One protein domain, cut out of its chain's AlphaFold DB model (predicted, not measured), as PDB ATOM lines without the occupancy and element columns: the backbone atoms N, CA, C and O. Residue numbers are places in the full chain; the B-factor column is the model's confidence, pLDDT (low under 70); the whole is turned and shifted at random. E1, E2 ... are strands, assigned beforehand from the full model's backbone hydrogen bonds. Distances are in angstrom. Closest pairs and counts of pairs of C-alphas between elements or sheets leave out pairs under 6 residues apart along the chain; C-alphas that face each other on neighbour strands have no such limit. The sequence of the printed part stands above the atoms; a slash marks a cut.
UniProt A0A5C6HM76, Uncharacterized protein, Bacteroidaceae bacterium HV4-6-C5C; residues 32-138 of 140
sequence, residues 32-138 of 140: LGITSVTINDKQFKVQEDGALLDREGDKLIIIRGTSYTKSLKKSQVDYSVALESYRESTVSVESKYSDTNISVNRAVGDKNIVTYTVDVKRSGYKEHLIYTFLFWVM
ATOM      1  N   LEU A  32     -45.609 -17.288 -45.463       98.31
ATOM      2  CA  LEU A  32     -44.432 -17.372 -46.331       98.31
ATOM      3  C   LEU A  32     -43.180 -17.816 -45.568       98.31
ATOM      4  O   LEU A  32     -42.242 -18.324 -46.182       98.31
ATOM      5  N   GLY A  33     -43.180 -17.668 -44.238       97.94
ATOM      6  CA  GLY A  33     -42.121 -18.144 -43.353       97.94
ATOM      7  C   GLY A  33     -40.806 -17.385 -43.460       97.94
ATOM      8  O   GLY A  33     -39.784 -17.918 -43.033       97.94
ATOM      9  N   ILE A  34     -40.819 -16.172 -44.013       98.44
ATOM     10  CA  ILE A  34     -39.620 -15.347 -44.144       98.44
ATOM     11  C   ILE A  34     -39.106 -15.008 -42.745       98.44
ATOM     12  O   ILE A  34     -39.850 -14.536 -41.889       98.44
ATOM     13  N   THR A  35     -37.832 -15.291 -42.510       98.06
ATOM     14  CA  THR A  35     -37.180 -15.087 -41.210       98.06
ATOM     15  C   THR A  35     -36.231 -13.906 -41.246       98.06
ATOM     16  O   THR A  35     -36.194 -13.112 -40.303       98.06
ATOM     17  N   SER A  36     -35.478 -13.774 -42.338       97.88
ATOM     18  CA  SER A  36     -34.473 -12.740 -42.475       97.88
ATOM     19  C   SER A  36     -34.279 -12.316 -43.927       97.88
ATOM     20  O   SER A  36     -34.544 -13.071 -44.867       97.88
ATOM     21  N   VAL A  37     -33.802 -11.087 -44.093       98.38
ATOM     22  CA  VAL A  37     -33.297 -10.551 -45.356       98.38
ATOM     23  C   VAL A  37     -31.902 -10.002 -45.106       98.38
ATOM     24  O   VAL A  37     -31.714  -9.171 -44.219       98.38
ATOM     25  N   THR A  38     -30.923 -10.440 -45.888       97.62
ATOM     26  CA  THR A  38     -29.546  -9.940 -45.822       97.62
ATOM     27  C   THR A  38     -29.307  -8.959 -46.960       97.62
ATOM     28  O   THR A  38     -29.519  -9.294 -48.123       97.62
ATOM     29  N   ILE A  39     -28.864  -7.747 -46.624       96.38
ATOM     30  CA  ILE A  39     -28.552  -6.659 -47.557       96.38
ATOM     31  C   ILE A  39     -27.110  -6.226 -47.298       96.38
ATOM     32  O   ILE A  39     -26.814  -5.717 -46.217       96.38
ATOM     33  N   ASN A  40     -26.219  -6.400 -48.278       92.62
ATOM     34  CA  ASN A  40     -24.793  -6.055 -48.169       92.62
ATOM     35  C   ASN A  40     -24.155  -6.507 -46.839       92.62
ATOM     36  O   ASN A  40     -23.617  -5.683 -46.093       92.62
ATOM     37  N   ASP A  41     -24.278  -7.801 -46.534       91.00
ATOM     38  CA  ASP A  41     -23.750  -8.479 -45.335       91.00
ATOM     39  C   ASP A  41     -24.470  -8.177 -44.011       91.00
ATOM     40  O   ASP A  41     -24.187  -8.813 -42.995       91.00
ATOM     41  N   LYS A  42     -25.440  -7.256 -44.001       94.06
ATOM     42  CA  LYS A  42     -26.263  -6.989 -42.821       94.06
ATOM     43  C   LYS A  42     -27.578  -7.750 -42.897       94.06
ATOM     44  O   LYS A  42     -28.345  -7.575 -43.841       94.06
ATOM     45  N   GLN A  43     -27.843  -8.568 -41.885       96.50
ATOM     46  CA  GLN A  43     -29.083  -9.326 -41.759       96.50
ATOM     47  C   GLN A  43     -30.139  -8.520 -40.992       96.50
ATOM     48  O   GLN A  43     -29.867  -7.980 -39.918       96.50
ATOM     49  N   PHE A  44     -31.352  -8.475 -41.535       97.25
ATOM     50  CA  PHE A  44     -32.538  -7.855 -40.951       97.25
ATOM     51  C   PHE A  44     -33.575  -8.933 -40.682       97.25
ATOM     52  O   PHE A  44     -33.841  -9.765 -41.550       97.25
ATOM     53  N   LYS A  45     -34.176  -8.922 -39.492       97.56
ATOM     54  CA  LYS A  45     -35.310  -9.802 -39.194       97.56
ATOM     55  C   LYS A  45     -36.568  -9.279 -39.878       97.56
ATOM     56  O   LYS A  45     -36.681  -8.083 -40.137       97.56
ATOM     57  N   VAL A  46     -37.515 -10.168 -40.143       97.31
ATOM     58  CA  VAL A  46     -38.872  -9.770 -40.537       97.31
ATOM     59  C   VAL A  46     -39.715  -9.543 -39.277       97.31
ATOM     60  O   VAL A  46     -39.574 -10.272 -38.295       97.31
ATOM     61  N   GLN A  47     -40.545  -8.502 -39.290       96.94
ATOM     62  CA  GLN A  47     -41.493  -8.160 -38.232       96.94
ATOM     63  C   GLN A  47     -42.611  -9.207 -38.127       96.94
ATOM     64  O   GLN A  47     -42.751 -10.099 -38.964       96.94
ATOM     65  N   GLU A  48     -43.435  -9.084 -37.087       95.56
ATOM     66  CA  GLU A  48     -44.529 -10.024 -36.810       95.56
ATOM     67  C   GLU A  48     -45.589 -10.085 -37.919       95.56
ATOM     68  O   GLU A  48     -46.284 -11.088 -38.034       95.56
ATOM     69  N   ASP A  49     -45.687  -9.056 -38.768       94.12
ATOM     70  CA  ASP A  49     -46.584  -9.044 -39.930       94.12
ATOM     71  C   ASP A  49     -46.131  -9.969 -41.077       94.12
ATOM     72  O   ASP A  49     -46.875 -10.178 -42.038       94.12
ATOM     73  N   GLY A  50     -44.917 -10.524 -40.994       95.50
ATOM     74  CA  GLY A  50     -44.340 -11.397 -42.013       95.50
ATOM     75  C   GLY A  50     -43.942 -10.683 -43.308       95.50
ATOM     76  O   GLY A  50     -43.584 -11.354 -44.276       95.50
ATOM     77  N   ALA A  51     -43.991  -9.348 -43.341       96.00
ATOM     78  CA  ALA A  51     -43.740  -8.546 -44.530       96.00
ATOM     79  C   ALA A  51     -42.669  -7.472 -44.313       96.00
ATOM     80  O   ALA A  51     -41.782  -7.333 -45.151       96.00
ATOM     81  N   LEU A  52     -42.706  -6.703 -43.227       96.88
ATOM     82  CA  LEU A  52     -41.785  -5.585 -43.031       96.88
ATOM     83  C   LEU A  52     -40.471  -6.032 -42.397       96.88
ATOM     84  O   LEU A  52     -40.442  -6.856 -41.494       96.88
ATOM     85  N   LEU A  53     -39.361  -5.440 -42.833       97.00
ATOM     86  CA  LEU A  53     -38.077  -5.602 -42.154       97.00
ATOM     87  C   LEU A  53     -38.055  -4.821 -40.836       97.00
ATOM     88  O   LEU A  53     -38.429  -3.642 -40.788       97.00
ATOM     89  N   ASP A  54     -37.555  -5.460 -39.788       95.75
ATOM     90  CA  ASP A  54     -37.104  -4.803 -38.571       95.75
ATOM     91  C   ASP A  54     -35.759  -4.122 -38.853       95.75
ATOM     92  O   ASP A  54     -34.746  -4.768 -39.133       95.75
ATOM     93  N   ARG A  55     -35.782  -2.790 -38.853       91.69
ATOM     94  CA  ARG A  55     -34.660  -1.921 -39.232       91.69
ATOM     95  C   ARG A  55     -34.224  -1.030 -38.076       91.69
ATOM     96  O   ARG A  55     -33.689   0.050 -38.329       91.69
ATOM     97  N   GLU A  56     -34.518  -1.402 -36.831       85.62
ATOM     98  CA  GLU A  56     -34.262  -0.531 -35.685       85.62
ATOM     99  C   GLU A  56     -32.810  -0.004 -35.690       85.62
ATOM    100  O   GLU A  56     -31.836  -0.755 -35.756       85.62
ATOM    101  N   GLY A  57     -32.670   1.326 -35.717       79.69
ATOM    102  CA  GLY A  57     -31.377   2.017 -35.746       79.69
ATOM    103  C   GLY A  57     -30.662   2.100 -37.105       79.69
ATOM    104  O   GLY A  57     -29.655   2.807 -37.192       79.69
ATOM    105  N   ASP A  58     -31.151   1.458 -38.172       87.88
ATOM    106  CA  ASP A  58     -30.548   1.563 -39.507       87.88
ATOM    107  C   ASP A  58     -31.086   2.775 -40.285       87.88
ATOM    108  O   ASP A  58     -32.260   2.844 -40.651       87.88
ATOM    109  N   LYS A  59     -30.204   3.746 -40.543       86.56
ATOM    110  CA  LYS A  59     -30.527   4.968 -41.299       86.56
ATOM    111  C   LYS A  59     -30.261   4.843 -42.800       86.56
ATOM    112  O   LYS A  59     -30.675   5.720 -43.554       86.56
ATOM    113  N   LEU A  60     -29.558   3.796 -43.228       90.75
ATOM    114  CA  LEU A  60     -29.174   3.586 -44.621       90.75
ATOM    115  C   LEU A  60     -30.260   2.853 -45.406       90.75
ATOM    116  O   LEU A  60     -30.257   2.913 -46.631       90.75
ATOM    117  N   ILE A  61     -31.210   2.203 -44.732       93.56
ATOM    118  CA  ILE A  61     -32.347   1.548 -45.381       93.56
ATOM    119  C   ILE A  61     -33.630   2.249 -44.971       93.56
ATOM    120  O   ILE A  61     -34.011   2.228 -43.802       93.56
ATOM    121  N   ILE A  62     -34.341   2.821 -45.939       93.38
ATOM    122  CA  ILE A  62     -35.610   3.527 -45.723       93.38
ATOM    123  C   ILE A  62     -36.738   2.850 -46.499       93.38
ATOM    124  O   ILE A  62     -36.540   2.428 -47.636       93.38
ATOM    125  N   ILE A  63     -37.930   2.768 -45.903       94.88
ATOM    126  CA  ILE A  63     -39.141   2.372 -46.632       94.88
ATOM    127  C   ILE A  63     -39.559   3.559 -47.499       94.88
ATOM    128  O   ILE A  63     -39.767   4.660 -46.994       94.88
ATOM    129  N   ARG A  64     -39.673   3.330 -48.805       94.81
ATOM    130  CA  ARG A  64     -40.209   4.292 -49.773       94.81
ATOM    131  C   ARG A  64     -41.724   4.199 -49.882       94.81
ATOM    132  O   ARG A  64     -42.372   5.208 -50.137       94.81
ATOM    133  N   GLY A  65     -42.269   2.998 -49.719       95.44
ATOM    134  CA  GLY A  65     -43.697   2.757 -49.828       95.44
ATOM    135  C   GLY A  65     -44.058   1.290 -49.667       95.44
ATOM    136  O   GLY A  65     -43.211   0.401 -49.733       95.44
ATOM    137  N   THR A  66     -45.347   1.068 -49.458       96.00
ATOM    138  CA  THR A  66     -45.978  -0.248 -49.447       96.00
ATOM    139  C   THR A  66     -47.201  -0.185 -50.343       96.00
ATOM    140  O   THR A  66     -47.978   0.768 -50.249       96.00
ATOM    141  N   SER A  67     -47.405  -1.185 -51.191       95.44
ATOM    142  CA  SER A  67     -48.631  -1.317 -51.976       95.44
ATOM    143  C   SER A  67     -49.235  -2.698 -51.784       95.44
ATOM    144  O   SER A  67     -48.523  -3.683 -51.603       95.44
ATOM    145  N   TYR A  68     -50.564  -2.758 -51.791       92.00
ATOM    146  CA  TYR A  68     -51.305  -3.983 -51.544       92.00
ATOM    147  C   TYR A  68     -52.410  -4.159 -52.584       92.00
ATOM    148  O   TYR A  68     -53.203  -3.249 -52.819       92.00
ATOM    149  N   THR A  69     -52.465  -5.340 -53.199       92.44
ATOM    150  CA  THR A  69     -53.526  -5.738 -54.132       92.44
ATOM    151  C   THR A  69     -54.373  -6.830 -53.488       92.44
ATOM    152  O   THR A  69     -53.973  -7.997 -53.468       92.44
ATOM    153  N   LYS A  70     -55.549  -6.445 -52.967       88.19
ATOM    154  CA  LYS A  70     -56.409  -7.324 -52.156       88.19
ATOM    155  C   LYS A  70     -56.839  -8.595 -52.878       88.19
ATOM    156  O   LYS A  70     -56.645  -9.680 -52.341       88.19
ATOM    157  N   SER A  71     -57.332  -8.466 -54.107       87.69
ATOM    158  CA  SER A  71     -57.804  -9.596 -54.919       87.69
ATOM    159  C   SER A  71     -56.722 -10.639 -55.223       87.69
ATOM    160  O   SER A  71     -57.037 -11.784 -55.529       87.69
ATOM    161  N   LEU A  72     -55.442 -10.269 -55.110       90.81
ATOM    162  CA  LEU A  72     -54.304 -11.154 -55.364       90.81
ATOM    163  C   LEU A  72     -53.575 -11.592 -54.089       90.81
ATOM    164  O   LEU A  72     -52.559 -12.271 -54.202       90.81
ATOM    165  N   LYS A  73     -54.019 -11.149 -52.898       94.44
ATOM    166  CA  LYS A  73     -53.282 -11.293 -51.625       94.44
ATOM    167  C   LYS A  73     -51.791 -10.945 -51.781       94.44
ATOM    168  O   LYS A  73     -50.907 -11.590 -51.218       94.44
ATOM    169  N   LYS A  74     -51.517  -9.909 -52.582       96.31
ATOM    170  CA  LYS A  74     -50.170  -9.515 -52.997       96.31
ATOM    171  C   LYS A  74     -49.758  -8.215 -52.327       96.31
ATOM    172  O   LYS A  74     -50.445  -7.208 -52.494       96.31
ATOM    173  N   SER A  75     -48.622  -8.220 -51.642       97.12
ATOM    174  CA  SER A  75     -48.000  -7.020 -51.077       97.12
ATOM    175  C   SER A  75     -46.652  -6.748 -51.734       97.12
ATOM    176  O   SER A  75     -45.921  -7.670 -52.097       97.12
ATOM    177  N   GLN A  76     -46.329  -5.471 -51.894       98.31
ATOM    178  CA  GLN A  76     -45.019  -5.008 -52.316       98.31
ATOM    179  C   GLN A  76     -44.501  -3.982 -51.316       98.31
ATOM    180  O   GLN A  76     -45.202  -3.025 -50.984       98.31
ATOM    181  N   VAL A  77     -43.258  -4.168 -50.879       98.25
ATOM    182  CA  VAL A  77     -42.550  -3.255 -49.984       98.25
ATOM    183  C   VAL A  77     -41.322  -2.717 -50.706       98.25
ATOM    184  O   VAL A  77     -40.429  -3.469 -51.100       98.25
ATOM    185  N   ASP A  78     -41.279  -1.400 -50.870       98.12
ATOM    186  CA  ASP A  78     -40.210  -0.714 -51.580       98.12
ATOM    187  C   ASP A  78     -39.246  -0.072 -50.585       98.12
ATOM    188  O   ASP A  78     -39.633   0.759 -49.760       98.12
ATOM    189  N   TYR A  79     -37.969  -0.413 -50.704       97.25
ATOM    190  CA  TYR A  79     -36.867   0.097 -49.904       97.25
ATOM    191  C   TYR A  79     -35.884   0.895 -50.765       97.25
ATOM    192  O   TYR A  79     -35.578   0.535 -51.903       97.25
ATOM    193  N   SER A  80     -35.347   1.968 -50.195       95.25
ATOM    194  CA  SER A  80     -34.133   2.630 -50.677       95.25
ATOM    195  C   SER A  80     -32.980   2.241 -49.764       95.25
ATOM    196  O   SER A  80     -33.117   2.323 -48.546       95.25
ATOM    197  N   VAL A  81     -31.848   1.877 -50.357       95.56
ATOM    198  CA  VAL A  81     -30.618   1.489 -49.667       95.56
ATOM    199  C   VAL A  81     -29.504   2.450 -50.070       95.56
ATOM    200  O   VAL A  81     -29.089   2.490 -51.229       95.56
ATOM    201  N   ALA A  82     -29.044   3.246 -49.115       92.44
ATOM    202  CA  ALA A  82     -27.938   4.169 -49.283       92.44
ATOM    203  C   ALA A  82     -26.602   3.430 -49.133       92.44
ATOM    204  O   ALA A  82     -26.382   2.693 -48.170       92.44
ATOM    205  N   LEU A  83     -25.699   3.643 -50.085       89.94
ATOM    206  CA  LEU A  83     -24.331   3.144 -50.052       89.94
ATOM    207  C   LEU A  83     -23.377   4.294 -49.730       89.94
ATOM    208  O   LEU A  83     -23.411   5.330 -50.389       89.94
ATOM    209  N   GLU A  84     -22.494   4.091 -48.757       85.94
ATOM    210  CA  GLU A  84     -21.424   5.048 -48.432       85.94
ATOM    211  C   GLU A  84     -20.343   5.114 -49.520       85.94
ATOM    212  O   GLU A  84     -19.683   6.132 -49.691       85.94
ATOM    213  N   SER A  85     -20.156   4.030 -50.273       84.56
ATOM    214  CA  SER A  85     -19.214   3.951 -51.387       84.56
ATOM    215  C   SER A  85     -19.738   3.019 -52.475       84.56
ATOM    216  O   SER A  85     -20.592   2.164 -52.227       84.56
ATOM    217  N   TYR A  86     -19.237   3.188 -53.701       82.56
ATOM    218  CA  TYR A  86     -19.581   2.286 -54.795       82.56
ATOM    219  C   TYR A  86     -19.027   0.886 -54.511       82.56
ATOM    220  O   TYR A  86     -17.814   0.686 -54.453       82.56
ATOM    221  N   ARG A  87     -19.929  -0.083 -54.356       84.19
ATOM    222  CA  ARG A  87     -19.614  -1.502 -54.198       84.19
ATOM    223  C   ARG A  87     -20.682  -2.357 -54.855       84.19
ATOM    224  O   ARG A  87     -21.818  -1.912 -55.046       84.19
ATOM    225  N   GLU A  88     -20.326  -3.596 -55.168       87.38
ATOM    226  CA  GLU A  88     -21.321  -4.583 -55.562       87.38
ATOM    227  C   GLU A  88     -22.321  -4.770 -54.418       87.38
ATOM    228  O   GLU A  88     -21.943  -4.970 -53.265       87.38
ATOM    229  N   SER A  89     -23.603  -4.606 -54.737       93.69
ATOM    230  CA  SER A  89     -24.682  -4.764 -53.768       93.69
ATOM    231  C   SER A  89     -25.199  -6.191 -53.799       93.69
ATOM    232  O   SER A  89     -25.256  -6.769 -54.881       93.69
ATOM    233  N   THR A  90     -25.630  -6.738 -52.667       95.50
ATOM    234  CA  THR A  90     -26.173  -8.099 -52.559       95.50
ATOM    235  C   THR A  90     -27.472  -8.101 -51.763       95.50
ATOM    236  O   THR A  90     -27.654  -7.300 -50.843       95.50
ATOM    237  N   VAL A  91     -28.387  -8.997 -52.139       98.00
ATOM    238  CA  VAL A  91     -29.644  -9.251 -51.425       98.00
ATOM    239  C   VAL A  91     -29.890 -10.755 -51.383       98.00
ATOM    240  O   VAL A  91     -29.846 -11.414 -52.423       98.00
ATOM    241  N   SER A  92     -30.191 -11.291 -50.204       98.00
ATOM    242  CA  SER A  92     -30.688 -12.658 -50.032       98.00
ATOM    243  C   SER A  92     -31.819 -12.697 -49.010       98.00
ATOM    244  O   SER A  92     -31.909 -11.837 -48.138       98.00
ATOM    245  N   VAL A  93     -32.693 -13.694 -49.123       98.38
ATOM    246  CA  VAL A  93     -33.852 -13.874 -48.240       98.38
ATOM    247  C   VAL A  93     -33.873 -15.309 -47.739       98.38
ATOM    248  O   VAL A  93     -33.625 -16.235 -48.510       98.38
ATOM    249  N   GLU A  94     -34.170 -15.484 -46.456       98.25
ATOM    250  CA  GLU A  94     -34.242 -16.787 -45.798       98.25
ATOM    251  C   GLU A  94     -35.669 -17.079 -45.338       98.25
ATOM    252  O   GLU A  94     -36.326 -16.242 -44.713       98.25
ATOM    253  N   SER A  95     -36.129 -18.304 -45.584       98.31
ATOM    254  CA  SER A  95     -37.396 -18.823 -45.069       98.31
ATOM    255  C   SER A  95     -37.155 -20.025 -44.164       98.31
ATOM    256  O   SER A  95     -36.265 -20.836 -44.418       98.31
ATOM    257  N   LYS A  96     -37.993 -20.178 -43.132       98.19
ATOM    258  CA  LYS A  96     -38.031 -21.389 -42.297       98.19
ATOM    259  C   LYS A  96     -38.676 -22.588 -42.998       98.19
ATOM    260  O   LYS A  96     -38.568 -23.704 -42.496       98.19
ATOM    261  N   TYR A  97     -39.370 -22.371 -44.114       98.12
ATOM    262  CA  TYR A  97     -40.026 -23.432 -44.871       98.12
ATOM    263  C   TYR A  97     -39.283 -23.721 -46.174       98.12
ATOM    264  O   TYR A  97     -38.990 -22.819 -46.956       98.12
ATOM    265  N   SER A  98     -39.015 -25.003 -46.429       97.25
ATOM    266  CA  SER A  98     -38.299 -25.466 -47.624       97.25
ATOM    267  C   SER A  98     -39.122 -25.378 -48.913       97.25
ATOM    268  O   SER A  98     -38.567 -25.504 -49.999       97.25
ATOM    269  N   ASP A  99     -40.441 -25.215 -48.803       97.75
ATOM    270  CA  ASP A  99     -41.381 -25.065 -49.919       97.75
ATOM    271  C   ASP A  99     -41.682 -23.591 -50.261       97.75
ATOM    272  O   ASP A  99     -42.528 -23.313 -51.119       97.75
ATOM    273  N   THR A 100     -40.992 -22.643 -49.616       98.44
ATOM    274  CA  THR A 100     -40.996 -21.236 -50.020       98.44
ATOM    275  C   THR A 100     -40.098 -21.058 -51.244       98.44
ATOM    276  O   THR A 100     -38.896 -21.311 -51.204       98.44
ATOM    277  N   ASN A 101     -40.683 -20.589 -52.340       98.31
ATOM    278  CA  ASN A 101     -39.973 -20.178 -53.538       98.31
ATOM    279  C   ASN A 101     -39.566 -18.706 -53.408       98.31
ATOM    280  O   ASN A 101     -40.416 -17.831 -53.231       98.31
ATOM    281  N   ILE A 102     -38.262 -18.456 -53.492       98.50
ATOM    282  CA  ILE A 102     -37.656 -17.129 -53.432       98.50
ATOM    283  C   ILE A 102     -36.905 -16.916 -54.743       98.50
ATOM    284  O   ILE A 102     -35.931 -17.612 -55.032       98.50
ATOM    285  N   SER A 103     -37.338 -15.932 -55.523       98.31
ATOM    286  CA  SER A 103     -36.669 -15.519 -56.754       98.31
ATOM    287  C   SER A 103     -36.102 -14.119 -56.581       98.31
ATOM    288  O   SER A 103     -36.838 -13.182 -56.290       98.31
ATOM    289  N   VAL A 104     -34.800 -13.959 -56.809       98.06
ATOM    290  CA  VAL A 104     -34.115 -12.665 -56.738       98.06
ATOM    291  C   VAL A 104     -33.725 -12.238 -58.147       98.06
ATOM    292  O   VAL A 104     -32.898 -12.878 -58.795       98.06
ATOM    293  N   ASN A 105     -34.315 -11.148 -58.631       97.81
ATOM    294  CA  ASN A 105     -33.946 -10.525 -59.896       97.81
ATOM    295  C   ASN A 105     -33.146  -9.247 -59.642       97.81
ATOM    296  O   ASN A 105     -33.529  -8.422 -58.816       97.81
ATOM    297  N   ARG A 106     -32.045  -9.080 -60.373       95.50
ATOM    298  CA  ARG A 106     -31.197  -7.891 -60.323       95.50
ATOM    299  C   ARG A 106     -31.287  -7.145 -61.648       95.50
ATOM    300  O   ARG A 106     -30.999  -7.719 -62.696       95.50
ATOM    301  N   ALA A 107     -31.572  -5.851 -61.581       94.00
ATOM    302  CA  ALA A 107     -31.543  -4.938 -62.715       94.00
ATOM    303  C   ALA A 107     -30.587  -3.770 -62.436       94.00
ATOM    304  O   ALA A 107     -30.490  -3.285 -61.309       94.00
ATOM    305  N   VAL A 108     -29.884  -3.307 -63.469       88.50
ATOM    306  CA  VAL A 108     -29.077  -2.079 -63.414       88.50
ATOM    307  C   VAL A 108     -29.761  -1.053 -64.303       88.50
ATOM    308  O   VAL A 108     -29.915  -1.283 -65.500       88.50
ATOM    309  N   GLY A 109     -30.225   0.034 -63.695       78.75
ATOM    310  CA  GLY A 109     -30.875   1.139 -64.383       78.75
ATOM    311  C   GLY A 109     -29.907   2.272 -64.720       78.75
ATOM    312  O   GLY A 109     -28.686   2.165 -64.568       78.75
ATOM    313  N   ASP A 110     -30.484   3.394 -65.143       75.38
ATOM    314  CA  ASP A 110     -29.735   4.604 -65.463       75.38
ATOM    315  C   ASP A 110     -28.943   5.123 -64.256       75.38
ATOM    316  O   ASP A 110     -29.349   4.988 -63.098       75.38
ATOM    317  N   LYS A 111     -27.800   5.764 -64.532       74.62
ATOM    318  CA  LYS A 111     -26.917   6.365 -63.514       74.62
ATOM    319  C   LYS A 111     -26.394   5.360 -62.471       74.62
ATOM    320  O   LYS A 111     -26.114   5.749 -61.340       74.62
ATOM    321  N   ASN A 112     -26.228   4.092 -62.854       74.50
ATOM    322  CA  ASN A 112     -25.719   3.009 -62.000       74.50
ATOM    323  C   ASN A 112     -26.590   2.707 -60.768       74.50
ATOM    324  O   ASN A 112     -26.093   2.166 -59.780       74.50
ATOM    325  N   ILE A 113     -27.886   3.027 -60.821       86.44
ATOM    326  CA  ILE A 113     -28.842   2.590 -59.801       86.44
ATOM    327  C   ILE A 113     -29.053   1.084 -59.964       86.44
ATOM    328  O   ILE A 113     -29.456   0.617 -61.031       86.44
ATOM    329  N   VAL A 114     -28.777   0.322 -58.909       93.25
ATOM    330  CA  VAL A 114     -29.001  -1.127 -58.895       93.25
ATOM    331  C   VAL A 114     -30.308  -1.400 -58.170       93.25
ATOM    332  O   VAL A 114     -30.502  -0.941 -57.049       93.25
ATOM    333  N   THR A 115     -31.192  -2.165 -58.795       96.31
ATOM    334  CA  THR A 115     -32.467  -2.572 -58.207       96.31
ATOM    335  C   THR A 115     -32.491  -4.082 -58.053       96.31
ATOM    336  O   THR A 115     -32.205  -4.814 -59.001       96.31
ATOM    337  N   TYR A 116     -32.864  -4.544 -56.866       98.19
ATOM    338  CA  TYR A 116     -33.194  -5.939 -56.611       98.19
ATOM    339  C   TYR A 116     -34.699  -6.077 -56.418       98.19
ATOM    340  O   TYR A 116     -35.278  -5.374 -55.595       98.19
ATOM    341  N   THR A 117     -35.317  -6.999 -57.148       98.44
ATOM    342  CA  THR A 117     -36.706  -7.413 -56.950       98.44
ATOM    343  C   THR A 117     -36.703  -8.840 -56.430       98.44
ATOM    344  O   THR A 117     -36.278  -9.756 -57.135       98.44
ATOM    345  N   VAL A 118     -37.154  -9.026 -55.194       98.62
ATOM    346  CA  VAL A 118     -37.306 -10.342 -54.578       98.62
ATOM    347  C   VAL A 118     -38.774 -10.728 -54.594       98.62
ATOM    348  O   VAL A 118     -39.592 -10.046 -53.987       98.62
ATOM    349  N   ASP A 119     -39.096 -11.814 -55.284       98.62
ATOM    350  CA  ASP A 119     -40.429 -12.406 -55.363       98.62
ATOM    351  C   ASP A 119     -40.485 -13.619 -54.427       98.62
ATOM    352  O   ASP A 119     -39.669 -14.536 -54.560       98.62
ATOM    353  N   VAL A 120     -41.406 -13.603 -53.460       98.69
ATOM    354  CA  VAL A 120     -41.559 -14.662 -52.456       98.69
ATOM    355  C   VAL A 120     -42.966 -15.240 -52.499       98.69
ATOM    356  O   VAL A 120     -43.960 -14.533 -52.304       98.69
ATOM    357  N   LYS A 121     -43.046 -16.554 -52.713       98.31
ATOM    358  CA  LYS A 121     -44.286 -17.341 -52.726       98.31
ATOM    359  C   LYS A 121     -44.077 -18.646 -51.983       98.31
ATOM    360  O   LYS A 121     -42.956 -19.136 -51.894       98.31
ATOM    361  N   ARG A 122     -45.153 -19.264 -51.511       98.19
ATOM    362  CA  ARG A 122     -45.091 -20.592 -50.895       98.19
ATOM    363  C   ARG A 122     -46.156 -21.503 -51.481       98.19
ATOM    364  O   ARG A 122     -47.287 -21.077 -51.698       98.19
ATOM    365  N   SER A 123     -45.788 -22.752 -51.752       97.00
ATOM    366  CA  SER A 123     -46.724 -23.730 -52.311       97.00
ATOM    367  C   SER A 123     -47.945 -23.912 -51.401       97.00
ATOM    368  O   SER A 123     -47.801 -24.069 -50.193       97.00
ATOM    369  N   GLY A 124     -49.149 -23.889 -51.979       95.75
ATOM    370  CA  GLY A 124     -50.406 -24.044 -51.235       95.75
ATOM    371  C   GLY A 124     -50.940 -22.775 -50.557       95.75
ATOM    372  O   GLY A 124     -52.032 -22.826 -49.999       95.75
ATOM    373  N   TYR A 125     -50.229 -21.647 -50.645       96.50
ATOM    374  CA  TYR A 125     -50.658 -20.350 -50.112       96.50
ATOM    375  C   TYR A 125     -50.896 -19.349 -51.244       96.50
ATOM    376  O   TYR A 125     -50.248 -19.407 -52.291       96.50
ATOM    377  N   LYS A 126     -51.860 -18.443 -51.045       95.88
ATOM    378  CA  LYS A 126     -52.208 -17.407 -52.036       95.88
ATOM    379  C   LYS A 126     -51.356 -16.150 -51.860       95.88
ATOM    380  O   LYS A 126     -51.229 -15.365 -52.792       95.88
ATOM    381  N   GLU A 127     -50.808 -15.959 -50.667       97.44
ATOM    382  CA  GLU A 127     -50.006 -14.809 -50.295       97.44
ATOM    383  C   GLU A 127     -48.766 -14.701 -51.178       97.44
ATOM    384  O   GLU A 127     -48.051 -15.672 -51.444       97.44
ATOM    385  N   HIS A 128     -48.513 -13.481 -51.635       97.94
ATOM    386  CA  HIS A 128     -47.389 -13.160 -52.501       97.94
ATOM    387  C   HIS A 128     -46.737 -11.880 -51.997       97.94
ATOM    388  O   HIS A 128     -47.381 -10.832 -51.943       97.94
ATOM    389  N   LEU A 129     -45.460 -11.956 -51.634       98.50
ATOM    390  CA  LEU A 129     -44.703 -10.795 -51.185       98.50
ATOM    391  C   LEU A 129     -43.618 -10.437 -52.194       98.50
ATOM    392  O   LEU A 129     -42.886 -11.303 -52.674       98.50
ATOM    393  N   ILE A 130     -43.512  -9.147 -52.495       98.56
ATOM    394  CA  ILE A 130     -42.427  -8.588 -53.291       98.56
ATOM    395  C   ILE A 130     -41.649  -7.584 -52.449       98.56
ATOM    396  O   ILE A 130     -42.221  -6.639 -51.909       98.56
ATOM    397  N   TYR A 131     -40.332  -7.744 -52.406       98.62
ATOM    398  CA  TYR A 131     -39.430  -6.692 -51.958       98.62
ATOM    399  C   TYR A 131     -38.766  -6.023 -53.152       98.62
ATOM    400  O   TYR A 131     -38.226  -6.707 -54.022       98.62
ATOM    401  N   THR A 132     -38.723  -4.695 -53.155       98.19
ATOM    402  CA  THR A 132     -37.876  -3.934 -54.078       98.19
ATOM    403  C   THR A 132     -36.807  -3.206 -53.280       98.19
ATOM    404  O   THR A 132     -37.137  -2.392 -52.424       98.19
ATOM    405  N   PHE A 133     -35.532  -3.438 -53.572       98.00
ATOM    406  CA  PHE A 133     -34.415  -2.706 -52.974       98.00
ATOM    407  C   PHE A 133     -33.727  -1.867 -54.042       98.00
ATOM    408  O   PHE A 133     -33.103  -2.411 -54.951       98.00
ATOM    409  N   LEU A 134     -33.842  -0.544 -53.935       96.00
ATOM    410  CA  LEU A 134     -33.157   0.404 -54.808       96.00
ATOM    411  C   LEU A 134     -31.881   0.897 -54.131       96.00
ATOM    412  O   LEU A 134     -31.943   1.595 -53.121       96.00
ATOM    413  N   PHE A 135     -30.733   0.578 -54.714       95.50
ATOM    414  CA  PHE A 135     -29.423   0.983 -54.226       95.50
ATOM    415  C   PHE A 135     -28.956   2.256 -54.918       95.50
ATOM    416  O   PHE A 135     -28.976   2.362 -56.148       95.50
ATOM    417  N   TRP A 136     -28.498   3.214 -54.122       89.44
ATOM    418  CA  TRP A 136     -27.931   4.469 -54.599       89.44
ATOM    419  C   TRP A 136     -26.709   4.837 -53.759       89.44
ATOM    420  O   TRP A 136     -26.648   4.543 -52.568       89.44
ATOM    421  N   VAL A 137     -25.718   5.466 -54.388       85.19
ATOM    422  CA  VAL A 137     -24.502   5.923 -53.704       85.19
ATOM    423  C   VAL A 137     -24.738   7.329 -53.168       85.19
ATOM    424  O   VAL A 137     -25.212   8.195 -53.908       85.19
ATOM    425  N   MET A 138     -24.429   7.554 -51.892       78.31
ATOM    426  CA  MET A 138     -24.500   8.887 -51.302       78.31
ATOM    427  C   MET A 138     -23.479   9.808 -51.981       78.31
ATOM    428  O   MET A 138     -22.332   9.401 -52.169       78.31
TER     429      MET A 138
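What this domain is: This is residues 32 to 138 of the 140 residues of an uncharacterized protein of Bacteroidaceae bacterium HV4-6-C5C (UniProt A0A5C6HM76). Two sheets lie partly face to face as a sandwich: a large, twisted sheet of five strands and, over part of one face, a small sheet of three short strands. The link of residues 46 to 60 leads from E2 in the small sheet to E3 at the large sheet's edge. The printed part has 107 residues with eight named strands, E1 to E8 along the chain, and no named helix: all strand. The large sheet, E3 E4 E8 E7 E6, is mixed; the small one, E2 E1 E5, is antiparallel. The whole is compact, with a radius of gyration of the C-alphas of 13.7 A and spans of 42 by 27 by 23 A.

Where its parts are: Find C-alpha 34 at (-39.620, -15.347, -44.144), where E1, residues 34 to 39, begins its 14.5 A. Next come E2, 42 to 45, 10.1 A; E3, 61 to 69, 24.0 A, which bends by 50 degrees at residue 64; E4, 74 to 83, 28.9 A; E5, 91 to 95, 13.9 A; E6, 100 to 108, 26.2 A; and E7, 114 to 122, 26.5 A. E8, 128 to 137, runs 29.8 A to C-alpha 137 at (-24.502, 5.923, -53.704).

How they stand to each other: In the large sheet, look first at E4 and E8, parallel at 17 degrees, with N 79 and O 132 2.8 A apart. E3 and E4 form a hairpin, with N 67 and O 76 at 2.9 A. E6, E7 and E8 form a meander, each strand the antiparallel neighbour of the one before: N 105 and O 117, and N 118 and O 131, are each 2.8 A apart. In the small sheet, E1 pairs with E2 through N 37 and O 44, 2.9 A, and with E5 through N 35 and O 94, 2.8 A. Between the sheets, the closest C-alphas of E5 and E6, Val 93 and Ile 102, are 7.2 A apart.

The domain as a whole: The farthest C-alphas, Ser 85 and Gly 124, are 41.9 A apart. The printed part has no cut, the link E2 to E3 is long, and no printed residue is under 70 in pLDDT.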